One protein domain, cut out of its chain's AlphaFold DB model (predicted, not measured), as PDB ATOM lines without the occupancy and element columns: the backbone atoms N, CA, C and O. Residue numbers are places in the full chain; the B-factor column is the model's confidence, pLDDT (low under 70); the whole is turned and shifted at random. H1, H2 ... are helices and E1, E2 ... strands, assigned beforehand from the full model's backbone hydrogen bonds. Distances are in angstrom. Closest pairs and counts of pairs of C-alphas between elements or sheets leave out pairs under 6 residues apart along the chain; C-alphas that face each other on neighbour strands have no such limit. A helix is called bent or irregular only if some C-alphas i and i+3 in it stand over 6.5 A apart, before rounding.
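What this domain is: This is residues 6 to 73 of the 74 residues of an uncharacterized protein of Hordeum vulgare subsp. vulgare (UniProt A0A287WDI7). A long straight helix, H1, and a shorter one, H2, meet at their ends as an open V, and a small two-stranded hairpin, E1 and E2, lies beyond the far end of H2, so that H2 and the hairpin together make the second arm. The space between the two arms is empty, and most of H1 sticks out alone, with residues 6 to 35 standing free. The printed part has 68 residues with two named helices and two named strands, in the order H1, H2, E1, E2; the sheet has the order E1 - E2 and is antiparallel, and the class is mostly helix. The whole is extended, with a radius of gyration of the C-alphas of 20.6 A, and flat, with spans of 55 by 48 by 8 A.

Where its parts are: H1 comes first, residues 6 to 41, and its C-alphas run 52.1 A from Ser 6 at (-10.754, 22.316, -37.432) to Gly 41 at (-62.368, 23.197, -30.585). H2, residues 45 to 58, is 20.0 A long from first to last C-alpha. E1, residues 63 to 66, measures 9.8 A. E2, residues 69 to 72, measures 9.7 A and ends at C-alpha 72, (-55.904, 43.407, -58.383). Neither helix is bent.

How they stand to each other: H1 and H2 touch only at the corner by their link, and only just, with 3 pairs of C-alphas within 8 A. H1 touches H2 with residues 40 to 41 alone, and H2 touches H1 with residues 47 to 48 alone; the closest C-alphas are those of Gly 41 and Phe 48, 6.3 A apart. The two helices run opposite ways at a steep tilt of 47 degrees, and their centres are 26.3 A apart. In both H1 and H2, every O i to N i+4 pair is within hydrogen-bond range. E1 and E2 form a hairpin of antiparallel neighbours, with 155 degrees between their directions. Across it N 64 and O 71 are 2.8 A apart and N 66 and O 69 are 2.9 A apart, both within hydrogen-bond range. The C-alphas of residues 63 and 72 face each other at 4.5 A. H1 is apart from E1 and from E2, and H2 is apart from E2.

The domain as a whole: The two C-alphas farthest apart are those of Ser 6 and Asn 44, at 57.0 A. The first and last printed C-alphas, of Ser 6 and Asp 73, are 56.0 A apart. Residues 52 to 60, of which 52 to 58 belong to H2, also stand free. The printed part has no cut, and the three links, H1 to H2, H2 to E1 and E1 to E2, are tight. The mean pLDDT of the printed part is 90.7; residues 41 to 44 are under 70.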
ATOM      1  N   SER A   6     -10.198  22.220 -38.788       96.12
ATOM      2  CA  SER A   6     -10.754  22.316 -37.432       96.12
ATOM      3  C   SER A   6     -11.903  23.322 -37.339       96.12
ATOM      4  O   SER A   6     -12.941  23.030 -36.744       96.12
ATOM      5  N   GLU A   7     -11.764  24.489 -37.976       97.19
ATOM      6  CA  GLU A   7     -12.841  25.479 -38.053       97.19
ATOM      7  C   GLU A   7     -14.039  24.917 -38.826       97.19
ATOM      8  O   GLU A   7     -15.176  25.028 -38.374       97.19
ATOM      9  N   GLN A   8     -13.807  24.242 -39.956       96.56
ATOM     10  CA  GLN A   8     -14.887  23.618 -40.728       96.56
ATOM     11  C   GLN A   8     -15.647  22.565 -39.915       96.56
ATOM     12  O   GLN A   8     -16.878  22.512 -39.977       96.56
ATOM     13  N   TRP A   9     -14.938  21.740 -39.139       96.62
ATOM     14  CA  TRP A   9     -15.559  20.769 -38.240       96.62
ATOM     15  C   TRP A   9     -16.431  21.466 -37.189       96.62
ATOM     16  O   TRP A   9     -17.606  21.121 -37.043       96.62
ATOM     17  N   LEU A  10     -15.913  22.508 -36.532       97.12
ATOM     18  CA  LEU A  10     -16.656  23.269 -35.526       97.12
ATOM     19  C   LEU A  10     -17.908  23.937 -36.113       97.12
ATOM     20  O   LEU A  10     -18.983  23.895 -35.511       97.12
ATOM     21  N   HIS A  11     -17.797  24.524 -37.306       96.00
ATOM     22  CA  HIS A  11     -18.931  25.119 -38.012       96.00
ATOM     23  C   HIS A  11     -20.017  24.083 -38.319       96.00
ATOM     24  O   HIS A  11     -21.202  24.359 -38.114       96.00
ATOM     25  N   LYS A  12     -19.631  22.880 -38.762       96.25
ATOM     26  CA  LYS A  12     -20.576  21.778 -38.990       96.25
ATOM     27  C   LYS A  12     -21.280  21.374 -37.694       96.25
ATOM     28  O   LYS A  12     -22.504  21.281 -37.696       96.25
ATOM     29  N   GLN A  13     -20.544  21.214 -36.593       97.62
ATOM     30  CA  GLN A  13     -21.128  20.855 -35.295       97.62
ATOM     31  C   GLN A  13     -22.132  21.902 -34.806       97.62
ATOM     32  O   GLN A  13     -23.277  21.575 -34.499       97.62
ATOM     33  N   ARG A  14     -21.750  23.184 -34.820       96.81
ATOM     34  CA  ARG A  14     -22.648  24.279 -34.427       96.81
ATOM     35  C   ARG A  14     -23.900  24.337 -35.293       96.81
ATOM     36  O   ARG A  14     -24.992  24.543 -34.770       96.81
ATOM     37  N   ARG A  15     -23.752  24.137 -36.606       97.38
ATOM     38  CA  ARG A  15     -24.885  24.106 -37.533       97.38
ATOM     39  C   ARG A  15     -25.848  22.970 -37.194       97.38
ATOM     40  O   ARG A  15     -27.047  23.209 -37.182       97.38
ATOM     41  N   LEU A  16     -25.347  21.769 -36.906       97.94
ATOM     42  CA  LEU A  16     -26.194  20.629 -36.538       97.94
ATOM     43  C   LEU A  16     -26.990  20.903 -35.261       97.94
ATOM     44  O   LEU A  16     -28.204  20.723 -35.261       97.94
ATOM     45  N   VAL A  17     -26.333  21.402 -34.208       98.12
ATOM     46  CA  VAL A  17     -27.006  21.742 -32.943       98.12
ATOM     47  C   VAL A  17     -28.057  22.829 -33.158       98.12
ATOM     48  O   VAL A  17     -29.188  22.685 -32.706       98.12
ATOM     49  N   HIS A  18     -27.718  23.887 -33.895       97.88
ATOM     50  CA  HIS A  18     -28.653  24.969 -34.193       97.88
ATOM     51  C   HIS A  18     -29.882  24.478 -34.973       97.88
ATOM     52  O   HIS A  18     -31.007  24.800 -34.605       97.88
ATOM     53  N   LEU A  19     -29.680  23.660 -36.011       98.31
ATOM     54  CA  LEU A  19     -30.783  23.072 -36.774       98.31
ATOM     55  C   LEU A  19     -31.639  22.134 -35.914       98.31
ATOM     56  O   LEU A  19     -32.862  22.152 -36.033       98.31
ATOM     57  N   GLY A  20     -31.018  21.346 -35.033       98.25
ATOM     58  CA  GLY A  20     -31.727  20.486 -34.087       98.25
ATOM     59  C   GLY A  20     -32.616  21.281 -33.130       98.25
ATOM     60  O   GLY A  20     -33.785  20.941 -32.956       98.25
ATOM     61  N   LEU A  21     -32.096  22.379 -32.574       98.19
ATOM     62  CA  LEU A  21     -32.862  23.281 -31.712       98.19
ATOM     63  C   LEU A  21     -34.028  23.935 -32.463       98.19
ATOM     64  O   LEU A  21     -35.160  23.855 -31.997       98.19
ATOM     65  N   ALA A  22     -33.785  24.485 -33.655       98.06
ATOM     66  CA  ALA A  22     -34.839  25.088 -34.472       98.06
ATOM     67  C   ALA A  22     -35.949  24.076 -34.831       98.06
ATOM     68  O   ALA A  22     -37.138  24.398 -34.807       98.06
ATOM     69  N   SER A  23     -35.578  22.824 -35.123       98.06
ATOM     70  CA  SER A  23     -36.537  21.741 -35.375       98.06
ATOM     71  C   SER A  23     -37.376  21.406 -34.137       98.06
ATOM     72  O   SER A  23     -38.578  21.143 -34.249       98.06
ATOM     73  N   LEU A  24     -36.760  21.403 -32.953       98.25
ATOM     74  CA  LEU A  24     -37.455  21.167 -31.690       98.25
ATOM     75  C   LEU A  24     -38.424  22.310 -31.369       98.25
ATOM     76  O   LEU A  24     -39.578  22.049 -31.039       98.25
ATOM     77  N   GLU A  25     -37.997  23.561 -31.523       98.31
ATOM     78  CA  GLU A  25     -38.848  24.741 -31.329       98.31
ATOM     79  C   GLU A  25     -40.069  24.718 -32.254       98.31
ATOM     80  O   GLU A  25     -41.196  24.920 -31.797       98.31
ATOM     81  N   CYS A  26     -39.870  24.385 -33.533       98.00
ATOM     82  CA  CYS A  26     -40.962  24.201 -34.489       98.00
ATOM     83  C   CYS A  26     -41.931  23.095 -34.034       98.00
ATOM     84  O   CYS A  26     -43.149  23.284 -34.040       98.00
ATOM     85  N   SER A  27     -41.405  21.964 -33.552       98.06
ATOM     86  CA  SER A  27     -42.222  20.854 -33.040       98.06
ATOM     87  C   SER A  27     -43.030  21.255 -31.798       98.06
ATOM     88  O   SER A  27     -44.220  20.950 -31.719       98.06
ATOM     89  N   ILE A  28     -42.423  21.990 -30.861       98.06
ATOM     90  CA  ILE A  28     -43.098  22.527 -29.669       98.06
ATOM     91  C   ILE A  28     -44.201  23.512 -30.075       98.06
ATOM     92  O   ILE A  28     -45.306  23.450 -29.536       98.06
ATOM     93  N   ALA A  29     -43.943  24.401 -31.039       97.19
ATOM     94  CA  ALA A  29     -44.940  25.343 -31.543       97.19
ATOM     95  C   ALA A  29     -46.144  24.618 -32.172       97.19
ATOM     96  O   ALA A  29     -47.294  24.937 -31.855       97.19
ATOM     97  N   CYS A  30     -45.895  23.589 -32.989       95.69
ATOM     98  CA  CYS A  30     -46.936  22.732 -33.557       95.69
ATOM     99  C   CYS A  30     -47.750  22.013 -32.470       95.69
ATOM    100  O   CYS A  30     -48.981  21.995 -32.529       95.69
ATOM    101  N   GLN A  31     -47.085  21.451 -31.454       97.19
ATOM    102  CA  GLN A  31     -47.760  20.784 -30.337       97.19
ATOM    103  C   GLN A  31     -48.635  21.749 -29.537       97.19
ATOM    104  O   GLN A  31     -49.796  21.434 -29.280       97.19
ATOM    105  N   ARG A  32     -48.127  22.941 -29.202       95.19
ATOM    106  CA  ARG A  32     -48.901  23.988 -28.516       95.19
ATOM    107  C   ARG A  32     -50.145  24.371 -29.309       95.19
ATOM    108  O   ARG A  32     -51.238  24.352 -28.758       95.19
ATOM    109  N   SER A  33     -49.997  24.622 -30.613       88.75
ATOM    110  CA  SER A  33     -51.139  24.923 -31.482       88.75
ATOM    111  C   SER A  33     -52.172  23.795 -31.491       88.75
ATOM    112  O   SER A  33     -53.367  24.080 -31.481       88.75
ATOM    113  N   ARG A  34     -51.742  22.527 -31.510       90.00
ATOM    114  CA  ARG A  34     -52.650  21.374 -31.478       90.00
ATOM    115  C   ARG A  34     -53.375  21.245 -30.139       90.00
ATOM    116  O   ARG A  34     -54.557  20.929 -30.143       90.00
ATOM    117  N   ILE A  35     -52.694  21.486 -29.019       90.62
ATOM    118  CA  ILE A  35     -53.318  21.475 -27.687       90.62
ATOM    119  C   ILE A  35     -54.415  22.538 -27.617       90.62
ATOM    120  O   ILE A  35     -55.541  22.195 -27.282       90.62
ATOM    121  N   THR A  36     -54.127  23.780 -28.019       85.62
ATOM    122  CA  THR A  36     -55.133  24.855 -28.068       85.62
ATOM    123  C   THR A  36     -56.307  24.485 -28.977       85.62
ATOM    124  O   THR A  36     -57.456  24.633 -28.586       85.62
ATOM    125  N   MET A  37     -56.036  23.916 -30.158       82.94
ATOM    126  CA  MET A  37     -57.093  23.435 -31.060       82.94
ATOM    127  C   MET A  37     -57.993  22.376 -30.422       82.94
ATOM    128  O   MET A  37     -59.197  22.408 -30.646       82.94
ATOM    129  N   LEU A  38     -57.430  21.446 -29.648       83.06
ATOM    130  CA  LEU A  38     -58.206  20.413 -28.959       83.06
ATOM    131  C   LEU A  38     -58.982  20.975 -27.763       83.06
ATOM    132  O   LEU A  38     -60.121  20.582 -27.554       83.06
ATOM    133  N   GLN A  39     -58.386  21.892 -27.001       82.94
ATOM    134  CA  GLN A  39     -59.023  22.512 -25.838       82.94
ATOM    135  C   GLN A  39     -60.206  23.401 -26.237       82.94
ATOM    136  O   GLN A  39     -61.289  23.271 -25.675       82.94
ATOM    137  N   ASP A  40     -60.012  24.272 -27.229       76.00
ATOM    138  CA  ASP A  40     -61.020  25.262 -27.619       76.00
ATOM    139  C   ASP A  40     -62.009  24.711 -28.659       76.00
ATOM    140  O   ASP A  40     -63.168  25.124 -28.707       76.00
ATOM    141  N   GLY A  41     -61.566  23.767 -29.499       67.56
ATOM    142  CA  GLY A  41     -62.368  23.197 -30.585       67.56
ATOM    143  C   GLY A  41     -63.440  22.202 -30.140       67.56
ATOM    144  O   GLY A  41     -64.448  22.076 -30.830       67.56
ATOM    145  N   ASP A  42     -63.257  21.530 -29.000       65.75
ATOM    146  CA  ASP A  42     -64.216  20.548 -28.467       65.75
ATOM    147  C   ASP A  42     -65.389  21.218 -27.719       65.75
ATOM    148  O   ASP A  42     -66.492  20.681 -27.655       65.75
ATOM    149  N   ALA A  43     -65.185  22.438 -27.201       63.66
ATOM    150  CA  ALA A  43     -66.168  23.149 -26.377       63.66
ATOM    151  C   ALA A  43     -66.927  24.276 -27.108       63.66
ATOM    152  O   ALA A  43     -68.032  24.631 -26.694       63.66
ATOM    153  N   ASN A  44     -66.361  24.879 -28.165       64.50
ATOM    154  CA  ASN A  44     -66.978  26.024 -28.841       64.50
ATOM    155  C   ASN A  44     -66.519  26.168 -30.307       64.50
ATOM    156  O   ASN A  44     -65.390  26.569 -30.596       64.50
ATOM    157  N   THR A  45     -67.427  25.946 -31.262       75.56
ATOM    158  CA  THR A  45     -67.156  26.103 -32.707       75.56
ATOM    159  C   THR A  45     -66.753  27.529 -33.107       75.56
ATOM    160  O   THR A  45     -66.147  27.721 -34.164       75.56
ATOM    161  N   SER A  46     -67.021  28.539 -32.268       80.81
ATOM    162  CA  SER A  46     -66.619  29.935 -32.493       80.81
ATOM    163  C   SER A  46     -65.118  30.074 -32.750       80.81
ATOM    164  O   SER A  46     -64.716  30.792 -33.665       80.81
ATOM    165  N   PHE A  47     -64.281  29.329 -32.021       81.50
ATOM    166  CA  PHE A  47     -62.833  29.360 -32.214       81.50
ATOM    167  C   PHE A  47     -62.422  28.849 -33.603       81.50
ATOM    168  O   PHE A  47     -61.614  29.477 -34.291       81.50
ATOM    169  N   PHE A  48     -63.038  27.759 -34.072       80.69
ATOM    170  CA  PHE A  48     -62.813  27.238 -35.421       80.69
ATOM    171  C   PHE A  48     -63.218  28.261 -36.490       80.69
ATOM    172  O   PHE A  48     -62.450  28.539 -37.413       80.69
ATOM    173  N   HIS A  49     -64.391  28.883 -36.342       87.12
ATOM    174  CA  HIS A  49     -64.864  29.904 -37.276       87.12
ATOM    175  C   HIS A  49     -63.970  31.151 -37.292       87.12
ATOM    176  O   HIS A  49     -63.667  31.673 -38.370       87.12
ATOM    177  N   GLN A  50     -63.489  31.601 -36.129       88.69
ATOM    178  CA  GLN A  50     -62.525  32.697 -36.026       88.69
ATOM    179  C   GLN A  50     -61.204  32.339 -36.709       88.69
ATOM    180  O   GLN A  50     -60.701  33.120 -37.515       88.69
ATOM    181  N   GLN A  51     -60.681  31.132 -36.482       88.75
ATOM    182  CA  GLN A  51     -59.444  30.671 -37.107       88.75
ATOM    183  C   GLN A  51     -59.574  30.550 -38.633       88.75
ATOM    184  O   GLN A  51     -58.665  30.946 -39.367       88.75
ATOM    185  N   CYS A  52     -60.702  30.043 -39.139       89.75
ATOM    186  CA  CYS A  52     -61.000  30.024 -40.571       89.75
ATOM    187  C   CYS A  52     -61.061  31.439 -41.156       89.75
ATOM    188  O   CYS A  52     -60.488  31.684 -42.216       89.75
ATOM    189  N   THR A  53     -61.717  32.368 -40.460       94.25
ATOM    190  CA  THR A  53     -61.823  33.772 -40.878       94.25
ATOM    191  C   THR A  53     -60.452  34.440 -40.914       94.25
ATOM    192  O   THR A  53     -60.081  35.018 -41.933       94.25
ATOM    193  N   TYR A  54     -59.647  34.269 -39.863       93.69
ATOM    194  CA  TYR A  54     -58.275  34.763 -39.810       93.69
ATOM    195  C   TYR A  54     -57.420  34.200 -40.951       93.69
ATOM    196  O   TYR A  54     -56.733  34.953 -41.637       93.69
ATOM    197  N   ARG A  55     -57.481  32.885 -41.211       93.81
ATOM    198  CA  ARG A  55     -56.739  32.260 -42.318       93.81
ATOM    199  C   ARG A  55     -57.184  32.782 -43.682       93.81
ATOM    200  O   ARG A  55     -56.326  32.993 -44.531       93.81
ATOM    201  N   ARG A  56     -58.487  33.004 -43.886       94.81
ATOM    202  CA  ARG A  56     -59.021  33.617 -45.113       94.81
ATOM    203  C   ARG A  56     -58.475  35.028 -45.314       94.81
ATOM    204  O   ARG A  56     -58.018  35.325 -46.405       94.81
ATOM    205  N   GLN A  57     -58.469  35.854 -44.268       94.50
ATOM    206  CA  GLN A  57     -57.942  37.221 -44.335       94.50
ATOM    207  C   GLN A  57     -56.426  37.239 -44.562       94.50
ATOM    208  O   GLN A  57     -55.943  37.908 -45.467       94.50
ATOM    209  N   LYS A  58     -55.664  36.466 -43.779       94.75
ATOM    210  CA  LYS A  58     -54.197  36.421 -43.867       94.75
ATOM    211  C   LYS A  58     -53.698  35.896 -45.211       94.75
ATOM    212  O   LYS A  58     -52.684  36.370 -45.708       94.75
ATOM    213  N   ASN A  59     -54.373  34.888 -45.756       93.88
ATOM    214  CA  ASN A  59     -53.980  34.255 -47.013       93.88
ATOM    215  C   ASN A  59     -54.691  34.878 -48.223       93.88
ATOM    216  O   ASN A  59     -54.632  34.307 -49.311       93.88
ATOM    217  N   MET A  60     -55.382  36.008 -48.044       93.88
ATOM    218  CA  MET A  60     -55.996  36.720 -49.152       93.88
ATOM    219  C   MET A  60     -54.898  37.246 -50.077       93.88
ATOM    220  O   MET A  60     -54.006  37.989 -49.666       93.88
ATOM    221  N   ILE A  61     -54.954  36.842 -51.342       91.94
ATOM    222  CA  ILE A  61     -54.049  37.340 -52.372       91.94
ATOM    223  C   ILE A  61     -54.690  38.594 -52.961       91.94
ATOM    224  O   ILE A  61     -55.617  38.500 -53.755       91.94
ATOM    225  N   HIS A  62     -54.210  39.769 -52.553       90.94
ATOM    226  CA  HIS A  62     -54.756  41.048 -53.026       90.94
ATOM    227  C   HIS A  62     -54.331  41.392 -54.454       90.94
ATOM    228  O   HIS A  62     -55.057  42.070 -55.175       90.94
ATOM    229  N   THR A  63     -53.133  40.958 -54.847       92.56
ATOM    230  CA  THR A  63     -52.557  41.300 -56.145       92.56
ATOM    231  C   THR A  63     -51.796  40.119 -56.736       92.56
ATOM    232  O   THR A  63     -51.178  39.341 -56.005       92.56
ATOM    233  N   LEU A  64     -51.823  40.001 -58.059       92.81
ATOM    234  CA  LEU A  64     -51.045  39.045 -58.838       92.81
ATOM    235  C   LEU A  64     -50.157  39.819 -59.813       92.81
ATOM    236  O   LEU A  64     -50.655  40.631 -60.586       92.81
ATOM    237  N   ASN A  65     -48.848  39.565 -59.793       93.38
ATOM    238  CA  ASN A  65     -47.924  40.127 -60.776       93.38
ATOM    239  C   ASN A  65     -47.703  39.116 -61.907       93.38
ATOM    240  O   ASN A  65     -47.211  38.013 -61.664       93.38
ATOM    241  N   ILE A  66     -48.059  39.495 -63.135       92.50
ATOM    242  CA  ILE A  66     -47.840  38.692 -64.339       92.50
ATOM    243  C   ILE A  66     -47.172  39.576 -65.393       92.50
ATOM    244  O   ILE A  66     -47.805  40.484 -65.924       92.50
ATOM    245  N   HIS A  67     -45.911  39.282 -65.729       89.31
ATOM    246  CA  HIS A  67     -45.133  40.003 -66.750       89.31
ATOM    247  C   HIS A  67     -45.198  41.538 -66.581       89.31
ATOM    248  O   HIS A  67     -45.622  42.249 -67.492       89.31
ATOM    249  N   ASP A  68     -44.842  42.028 -65.388       88.31
ATOM    250  CA  ASP A  68     -44.857  43.451 -64.994       88.31
ATOM    251  C   ASP A  68     -46.241  44.121 -64.998       88.31
ATOM    252  O   ASP A  68     -46.360  45.345 -64.924       88.31
ATOM    253  N   ARG A  69     -47.318  43.328 -65.035       88.88
ATOM    254  CA  ARG A  69     -48.692  43.808 -64.858       88.88
ATOM    255  C   ARG A  69     -49.228  43.346 -63.516       88.88
ATOM    256  O   ARG A  69     -49.244  42.152 -63.222       88.88
ATOM    257  N   ILE A  70     -49.691  44.303 -62.718       91.50
ATOM    258  CA  ILE A  70     -50.344  44.045 -61.436       91.50
ATOM    259  C   ILE A  70     -51.841  43.886 -61.699       91.50
ATOM    260  O   ILE A  70     -52.503  44.824 -62.136       91.50
ATOM    261  N   LEU A  71     -52.360  42.690 -61.444       89.25
ATOM    262  CA  LEU A  71     -53.788  42.397 -61.420       89.25
ATOM    263  C   LEU A  71     -54.261  42.477 -59.972       89.25
ATOM    264  O   LEU A  71     -53.688  41.818 -59.107       89.25
ATOM    265  N   THR A  72     -55.287  43.273 -59.707       90.19
ATOM    266  CA  THR A  72     -55.904  43.407 -58.383       90.19
ATOM    267  C   THR A  72     -57.360  42.971 -58.465       90.19
ATOM    268  O   THR A  72     -58.017  43.249 -59.468       90.19
ATOM    269  N   ASP A  73     -57.857  42.297 -57.432       77.12
ATOM    270  CA  ASP A  73     -59.298  42.054 -57.272       77.12
ATOM    271  C   ASP A  73     -59.987  43.386 -56.894       77.12
ATOM    272  O   ASP A  73     -59.383  44.171 -56.153       77.12
TER     273      ASP A  73